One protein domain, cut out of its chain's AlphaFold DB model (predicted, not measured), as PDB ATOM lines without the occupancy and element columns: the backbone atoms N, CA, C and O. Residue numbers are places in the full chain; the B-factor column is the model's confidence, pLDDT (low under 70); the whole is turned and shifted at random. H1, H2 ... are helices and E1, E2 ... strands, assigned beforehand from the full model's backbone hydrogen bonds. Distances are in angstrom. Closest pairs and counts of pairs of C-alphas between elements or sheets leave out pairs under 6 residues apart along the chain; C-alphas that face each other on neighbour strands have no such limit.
ATOM      1  N   GLU A  18      15.917  12.557  79.455       75.38
ATOM      2  CA  GLU A  18      14.851  12.062  80.310       75.38
ATOM      3  C   GLU A  18      14.689  13.001  81.510       75.38
ATOM      4  O   GLU A  18      15.684  13.471  82.083       75.38
ATOM      5  N   ILE A  19      13.439  13.313  81.860       80.00
ATOM      6  CA  ILE A  19      13.090  14.256  82.927       80.00
ATOM      7  C   ILE A  19      12.448  13.482  84.076       80.00
ATOM      8  O   ILE A  19      11.396  12.874  83.904       80.00
ATOM      9  N   PHE A  20      13.051  13.568  85.260       76.94
ATOM     10  CA  PHE A  20      12.533  12.970  86.490       76.94
ATOM     11  C   PHE A  20      12.263  14.036  87.557       76.94
ATOM     12  O   PHE A  20      12.918  15.083  87.583       76.94
ATOM     13  N   VAL A  21      11.340  13.739  88.476       83.25
ATOM     14  CA  VAL A  21      11.057  14.556  89.666       83.25
ATOM     15  C   VAL A  21      11.469  13.773  90.916       83.25
ATOM     16  O   VAL A  21      10.967  12.679  91.149       83.25
ATOM     17  N   ASP A  22      12.381  14.336  91.711       78.12
ATOM     18  CA  ASP A  22      12.843  13.792  92.997       78.12
ATOM     19  C   ASP A  22      12.537  14.802  94.114       78.12
ATOM     20  O   ASP A  22      13.288  15.755  94.353       78.12
ATOM     21  N   GLY A  23      11.374  14.639  94.751       84.38
ATOM     22  CA  GLY A  23      10.842  15.602  95.715       84.38
ATOM     23  C   GLY A  23      10.645  16.981  95.078       84.38
ATOM     24  O   GLY A  23       9.857  17.138  94.151       84.38
ATOM     25  N   GLU A  24      11.389  17.983  95.551       85.75
ATOM     26  CA  GLU A  24      11.375  19.354  95.007       85.75
ATOM     27  C   GLU A  24      12.428  19.592  93.903       85.75
ATOM     28  O   GLU A  24      12.686  20.733  93.508       85.75
ATOM     29  N   LYS A  25      13.096  18.540  93.414       77.75
ATOM     30  CA  LYS A  25      14.175  18.641  92.420       77.75
ATOM     31  C   LYS A  25      13.725  18.111  91.063       77.75
ATOM     32  O   LYS A  25      13.148  17.034  90.969       77.75
ATOM     33  N   ILE A  26      14.094  18.832  90.006       82.06
ATOM     34  CA  ILE A  26      14.021  18.341  88.624       82.06
ATOM     35  C   ILE A  26      15.392  17.776  88.252       82.06
ATOM     36  O   ILE A  26      16.403  18.478  88.348       82.06
ATOM     37  N   VAL A  27      15.431  16.514  87.828       78.69
ATOM     38  CA  VAL A  27      16.655  15.817  87.420       78.69
ATOM     39  C   VAL A  27      16.613  15.585  85.914       78.69
ATOM     40  O   VAL A  27      15.723  14.908  85.408       78.69
ATOM     41  N   LEU A  28      17.597  16.145  85.205       78.62
ATOM     42  CA  LEU A  28      17.794  15.949  83.768       78.62
ATOM     43  C   LEU A  28      18.923  14.943  83.550       78.62
ATOM     44  O   LEU A  28      20.062  15.190  83.968       78.62
ATOM     45  N   GLN A  29      18.622  13.825  82.895       68.25
ATOM     46  CA  GLN A  29      19.608  12.801  82.550       68.25
ATOM     47  C   GLN A  29      19.666  12.596  81.039       68.25
ATOM     48  O   GLN A  29      18.682  12.813  80.336       68.25
ATOM     49  N   LYS A  30      20.836  12.192  80.530       67.25
ATOM     50  CA  LYS A  30      20.944  11.738  79.141       67.25
ATOM     51  C   LYS A  30      20.005  10.552  78.970       67.25
ATOM     52  O   LYS A  30      20.151   9.583  79.712       67.25
ATOM     53  N   TYR A  31      19.094  10.629  78.006       65.44
ATOM     54  CA  TYR A  31      18.224   9.509  77.686       65.44
ATOM     55  C   TYR A  31      19.102   8.327  77.275       65.44
ATOM     56  O   TYR A  31      19.869   8.401  76.311       65.44
ATOM     57  N   LYS A  32      19.047   7.260  78.064       60.97
ATOM     58  CA  LYS A  32      19.628   5.972  77.710       60.97
ATOM     59  C   LYS A  32      18.445   5.073  77.418       60.97
ATOM     60  O   LYS A  32      17.718   4.733  78.343       60.97
ATOM     61  N   ALA A  33      18.267   4.686  76.159       61.72
ATOM     62  CA  ALA A  33      17.374   3.594  75.796       61.72
ATOM     63  C   ALA A  33      17.937   2.296  76.401       61.72
ATOM     64  O   ALA A  33      18.647   1.539  75.753       61.72
ATOM     65  N   ALA A  34      17.730   2.088  77.702       61.41
ATOM     66  CA  ALA A  34      18.282   0.956  78.441       61.41
ATOM     67  C   ALA A  34      17.482  -0.336  78.213       61.41
ATOM     68  O   ALA A  34      17.821  -1.374  78.772       61.41
ATOM     69  N   GLN A  35      16.424  -0.270  77.403       69.81
ATOM     70  CA  GLN A  35      15.495  -1.364  77.157       69.81
ATOM     71  C   GLN A  35      15.123  -1.471  75.671       69.81
ATOM     72  O   GLN A  35      13.986  -1.776  75.341       69.81
ATOM     73  N   GLU A  36      16.047  -1.183  74.754       82.81
ATOM     74  CA  GLU A  36      15.837  -1.483  73.331       82.81
ATOM     75  C   GLU A  36      16.049  -2.979  73.080       82.81
ATOM     76  O   GLU A  36      17.082  -3.535  73.454       82.81
ATOM     77  N   CYS A  37      15.075  -3.642  72.463       86.75
ATOM     78  CA  CYS A  37      15.228  -5.024  72.035       86.75
ATOM     79  C   CYS A  37      16.261  -5.104  70.906       86.75
ATOM     80  O   CYS A  37      16.095  -4.477  69.864       86.75
ATOM     81  N   VAL A  38      17.293  -5.935  71.068       87.88
ATOM     82  CA  VAL A  38      18.366  -6.102  70.070       87.88
ATOM     83  C   VAL A  38      17.852  -6.684  68.746       87.88
ATOM     84  O   VAL A  38      18.443  -6.445  67.698       87.88
ATOM     85  N   VAL A  39      16.756  -7.447  68.785       89.88
ATOM     86  CA  VAL A  39      16.196  -8.132  67.609       89.88
ATOM     87  C   VAL A  39      15.154  -7.276  66.890       89.88
ATOM     88  O   VAL A  39      15.156  -7.223  65.662       89.88
ATOM     89  N   THR A  40      14.255  -6.617  67.628       87.88
ATOM     90  CA  THR A  40      13.154  -5.838  67.032       87.88
ATOM     91  C   THR A  40      13.463  -4.344  66.908       87.88
ATOM     92  O   THR A  40      12.813  -3.666  66.121       87.88
ATOM     93  N   GLY A  41      14.449  -3.819  67.646       83.25
ATOM     94  CA  GLY A  41      14.762  -2.383  67.708       83.25
ATOM     95  C   GLY A  41      13.732  -1.559  68.488       83.25
ATOM     96  O   GLY A  41      13.786  -0.331  68.509       83.25
ATOM     97  N   GLU A  42      12.761  -2.215  69.123       82.56
ATOM     98  CA  GLU A  42      11.702  -1.538  69.864       82.56
ATOM     99  C   GLU A  42      12.110  -1.317  71.316       82.56
ATOM    100  O   GLU A  42      12.622  -2.220  71.984       82.56
ATOM    101  N   VAL A  43      11.839  -0.116  71.825       82.00
ATOM    102  CA  VAL A  43      12.009   0.217  73.239       82.00
ATOM    103  C   VAL A  43      10.669   0.034  73.937       82.00
ATOM    104  O   VAL A  43       9.753   0.829  73.738       82.00
ATOM    105  N   ALA A  44      10.567  -0.993  74.776       78.94
ATOM    106  CA  ALA A  44       9.401  -1.231  75.616       78.94
ATOM    107  C   ALA A  44       9.843  -1.488  77.066       78.94
ATOM    108  O   ALA A  44      10.861  -2.149  77.283       78.94
ATOM    109  N   PRO A  45       9.086  -1.011  78.074       76.00
ATOM    110  CA  PRO A  45       9.392  -1.278  79.484       76.00
ATOM    111  C   PRO A  45       9.322  -2.773  79.830       76.00
ATOM    112  O   PRO A  45       9.914  -3.221  80.808       76.00
ATOM    113  N   GLU A  46       8.611  -3.536  79.003       82.12
ATOM    114  CA  GLU A  46       8.412  -4.982  79.094       82.12
ATOM    115  C   GLU A  46       9.633  -5.777  78.603       82.12
ATOM    116  O   GLU A  46       9.718  -6.985  78.828       82.12
ATOM    117  N   ASN A  47      10.592  -5.112  77.945       87.50
ATOM    118  CA  ASN A  47      11.807  -5.758  77.468       87.50
ATOM    119  C   ASN A  47      12.677  -6.177  78.650       87.50
ATOM    120  O   ASN A  47      12.978  -5.387  79.549       87.50
ATOM    121  N   PHE A  48      13.133  -7.422  78.626       86.56
ATOM    122  CA  PHE A  48      13.895  -8.018  79.709       86.56
ATOM    123  C   PHE A  48      15.365  -8.176  79.330       86.56
ATOM    124  O   PHE A  48      15.732  -8.381  78.170       86.56
ATOM    125  N   SER A  49      16.223  -8.064  80.340       88.62
ATOM    126  CA  SER A  49      17.667  -8.195  80.198       88.62
ATOM    127  C   SER A  49      18.145  -9.604  80.552       88.62
ATOM    128  O   SER A  49      17.809 -10.134  81.609       88.62
ATOM    129  N   LEU A  50      19.009 -10.158  79.714       86.56
ATOM    130  CA  LEU A  50      19.728 -11.416  79.876       86.56
ATOM    131  C   LEU A  50      21.244 -11.149  79.899       86.56
ATOM    132  O   LEU A  50      21.709 -10.074  79.507       86.56
ATOM    133  N   LEU A  51      22.029 -12.147  80.328       88.19
ATOM    134  CA  LEU A  51      23.502 -12.110  80.308       88.19
ATOM    135  C   LEU A  51      24.086 -10.880  81.029       88.19
ATOM    136  O   LEU A  51      24.943 -10.183  80.483       88.19
ATOM    137  N   ASP A  52      23.579 -10.585  82.229       82.50
ATOM    138  CA  ASP A  52      23.956  -9.408  83.028       82.50
ATOM    139  C   ASP A  52      23.747  -8.071  82.296       82.50
ATOM    140  O   ASP A  52      24.554  -7.146  82.395       82.50
ATOM    141  N   GLY A  53      22.672  -7.965  81.510       78.69
ATOM    142  CA  GLY A  53      22.341  -6.739  80.780       78.69
ATOM    143  C   GLY A  53      23.039  -6.588  79.432       78.69
ATOM    144  O   GLY A  53      22.898  -5.548  78.795       78.69
ATOM    145  N   LYS A  54      23.774  -7.606  78.968       84.75
ATOM    146  CA  LYS A  54      24.413  -7.589  77.641       84.75
ATOM    147  C   LYS A  54      23.442  -7.871  76.501       84.75
ATOM    148  O   LYS A  54      23.755  -7.559  75.358       84.75
ATOM    149  N   LEU A  55      22.300  -8.481  76.802       87.88
ATOM    150  CA  LEU A  55      21.282  -8.817  75.821       87.88
ATOM    151  C   LEU A  55      19.930  -8.345  76.339       87.88
ATOM    152  O   LEU A  55      19.497  -8.779  77.398       87.88
ATOM    153  N   VAL A  56      19.275  -7.455  75.605       90.44
ATOM    154  CA  VAL A  56      17.930  -6.972  75.925       90.44
ATOM    155  C   VAL A  56      16.993  -7.456  74.833       90.44
ATOM    156  O   VAL A  56      17.280  -7.261  73.650       90.44
ATOM    157  N   LEU A  57      15.897  -8.106  75.218       91.50
ATOM    158  CA  LEU A  57      14.932  -8.685  74.287       91.50
ATOM    159  C   LEU A  57      13.500  -8.338  74.691       91.50
ATOM    160  O   LEU A  57      13.164  -8.292  75.874       91.50
ATOM    161  N   SER A  58      12.659  -8.136  73.682       93.25
ATOM    162  CA  SER A  58      11.210  -8.260  73.796       93.25
ATOM    163  C   SER A  58      10.814  -9.738  73.741       93.25
ATOM    164  O   SER A  58      11.612 -10.583  73.325       93.25
ATOM    165  N   LEU A  59       9.577 -10.062  74.125       91.00
ATOM    166  CA  LEU A  59       9.047 -11.425  74.000       91.00
ATOM    167  C   LEU A  59       9.159 -11.938  72.554       91.00
ATOM    168  O   LEU A  59       9.722 -13.002  72.317       91.00
ATOM    169  N   GLU A  60       8.723 -11.130  71.586       93.31
ATOM    170  CA  GLU A  60       8.822 -11.457  70.160       93.31
ATOM    171  C   GLU A  60      10.281 -11.629  69.707       93.31
ATOM    172  O   GLU A  60      10.619 -12.571  68.986       93.31
ATOM    173  N   GLY A  61      11.171 -10.728  70.137       92.31
ATOM    174  CA  GLY A  61      12.590 -10.808  69.811       92.31
ATOM    175  C   GLY A  61      13.238 -12.084  70.347       92.31
ATOM    176  O   GLY A  61      14.070 -12.683  69.667       92.31
ATOM    177  N   ALA A  62      12.827 -12.531  71.534       92.75
ATOM    178  CA  ALA A  62      13.288 -13.776  72.129       92.75
ATOM    179  C   ALA A  62      12.803 -15.013  71.363       92.75
ATOM    180  O   ALA A  62      13.605 -15.910  71.112       92.75
ATOM    181  N   GLU A  63      11.539 -15.050  70.933       93.62
ATOM    182  CA  GLU A  63      11.003 -16.152  70.121       93.62
ATOM    183  C   GLU A  63      11.735 -16.283  68.778       93.62
ATOM    184  O   GLU A  63      12.137 -17.383  68.388       93.62
ATOM    185  N   ARG A  64      11.974 -15.156  68.092       93.94
ATOM    186  CA  ARG A  64      12.742 -15.127  66.837       93.94
ATOM    187  C   ARG A  64      14.174 -15.620  67.043       93.94
ATOM    188  O   ARG A  64      14.634 -16.484  66.300       93.94
ATOM    189  N   LEU A  65      14.849 -15.110  68.075       92.44
ATOM    190  CA  LEU A  65      16.226 -15.488  68.387       92.44
ATOM    191  C   LEU A  65      16.344 -16.972  68.746       92.44
ATOM    192  O   LEU A  65      17.287 -17.628  68.312       92.44
ATOM    193  N   MET A  66      15.390 -17.511  69.510       92.12
ATOM    194  CA  MET A  66      15.371 -18.929  69.876       92.12
ATOM    195  C   MET A  66      15.277 -19.816  68.635       92.12
ATOM    196  O   MET A  66      16.058 -20.752  68.492       92.12
ATOM    197  N   LYS A  67      14.379 -19.479  67.704       92.31
ATOM    198  CA  LYS A  67      14.210 -20.227  66.458       92.31
ATOM    199  C   LYS A  67      15.479 -20.222  65.602       92.31
ATOM    200  O   LYS A  67      15.927 -21.273  65.160       92.31
ATOM    201  N   GLU A  68      16.091 -19.055  65.404       91.19
ATOM    202  CA  GLU A  68      17.339 -18.947  64.636       91.19
ATOM    203  C   GLU A  68      18.498 -19.713  65.287       91.19
ATOM    204  O   GLU A  68      19.326 -20.305  64.586       91.19
ATOM    205  N   LEU A  69      18.562 -19.719  66.623       91.44
ATOM    206  CA  LEU A  69      19.541 -20.498  67.374       91.44
ATOM    207  C   LEU A  69      19.315 -21.999  67.192       91.44
ATOM    208  O   LEU A  69      20.277 -22.706  66.906       91.44
ATOM    209  N   GLU A  70      18.083 -22.489  67.323       89.38
ATOM    210  CA  GLU A  70      17.754 -23.904  67.108       89.38
ATOM    211  C   GLU A  70      18.097 -24.354  65.685       89.38
ATOM    212  O   GLU A  70      18.778 -25.370  65.513       89.38
ATOM    213  N   ASP A  71      17.716 -23.568  64.675       90.06
ATOM    214  CA  ASP A  71      18.015 -23.848  63.268       90.06
ATOM    215  C   ASP A  71      19.536 -23.885  63.028       90.06
ATOM    216  O   ASP A  71      20.078 -24.828  62.441       90.06
ATOM    217  N   SER A  72      20.264 -22.889  63.542       88.94
ATOM    218  CA  SER A  72      21.715 -22.771  63.356       88.94
ATOM    219  C   SER A  72      22.501 -23.854  64.098       88.94
ATOM    220  O   SER A  72      23.481 -24.393  63.572       88.94
ATOM    221  N   LEU A  73      22.104 -24.174  65.332       89.69
ATOM    222  CA  LEU A  73      22.768 -25.181  66.158       89.69
ATOM    223  C   LEU A  73      22.473 -26.593  65.656       89.69
ATOM    224  O   LEU A  73      23.387 -27.413  65.659       89.69
ATOM    225  N   SER A  74      21.270 -26.860  65.143       82.94
ATOM    226  CA  SER A  74      20.927 -28.163  64.557       82.94
ATOM    227  C   SER A  74      21.750 -28.465  63.304       82.94
ATOM    228  O   SER A  74      22.177 -29.600  63.102       82.94
ATOM    229  N   VAL A  75      22.038 -27.450  62.483       83.06
ATOM    230  CA  VAL A  75      22.900 -27.603  61.297       83.06
ATOM    231  C   VAL A  75      24.367 -27.773  61.688       83.06
ATOM    232  O   VAL A  75      25.080 -28.590  61.106       83.06
ATOM    233  N   LYS A  76      24.847 -26.990  62.659       81.62
ATOM    234  CA  LYS A  76      26.274 -26.943  63.004       81.62
ATOM    235  C   LYS A  76      26.708 -28.052  63.965       81.62
ATOM    236  O   LYS A  76      27.859 -28.480  63.915       81.62
ATOM    237  N   TYR A  77      25.804 -28.510  64.823       83.75
ATOM    238  CA  TYR A  77      26.047 -29.500  65.868       83.75
ATOM    239  C   TYR A  77      24.885 -30.507  65.935       83.75
ATOM    240  O   TYR A  77      24.130 -30.523  66.909       83.75
TER     241      TYR A  77
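AT A GLANCE: This is residues 18 to 77 of the 83 residues of the protein "AbrB_C domain-containing protein" of Alkalihalobacillus okuhidensis (UniProt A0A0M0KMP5). A long, thin rod has the two-strand hairpin E1 and E2 at one end and the helix H1 at the other. Between them lie a long looping stretch, residues 31 to 47, and the small hairpin E3 and E4; the turn of the first hairpin, residues 21 to 26, and residues 66 to 77, of which 66 to 76 belong to H1, stick out. The printed part has 60 residues, with four named strands and then one named helix in the order E1, E2, E3, E4, H1; E1 and E2 make one antiparallel sheet, E3 and E4 another, and the class of the domain is mixed, helices and strands. It is extended, with a radius of gyration of the C-alphas of 16.6 A and spans of 58 by 19 by 15 A.

IN THESE COORDINATES: Find C-alpha 18 at (14.851, 12.062, 80.310), where E1, residues 18 to 22, begins and runs 13.0 A. E2, residues 25 to 30, runs 16.4 A. Further on come E3, residues 48 to 50, 6.8 A, and E4, residues 55 to 57, 6.5 A. H1, residues 59 to 76, runs 25.7 A to C-alpha 76 at (26.274, -26.943, 63.004).

HOW THE PARTS SIT: Look first at the hairpin E1 and E2, antiparallel at 153 degrees, where N 20 and O 27 are 3.0 A apart, within hydrogen-bond range. In the hairpin E3 and E4, antiparallel at 149 degrees, N 50 and O 55 are 2.7 A apart, also within range. E2 and E3 are apart, and E1 and H1 are apart. E3 and H1 are only just apart, their closest C-alphas 8.2 A from each other. In H1 every O i to N i+4 pair is within hydrogen-bond range.

THE WHOLE: The two farthest C-alphas, of Glu 24 and Val 75, are 58.9 A apart. The printed part has no cut. The link from E2 to E3 is long, 17 residues; the other links are tight. Mean pLDDT of the printed part is 83.5, and residues 29 to 35 are under 70.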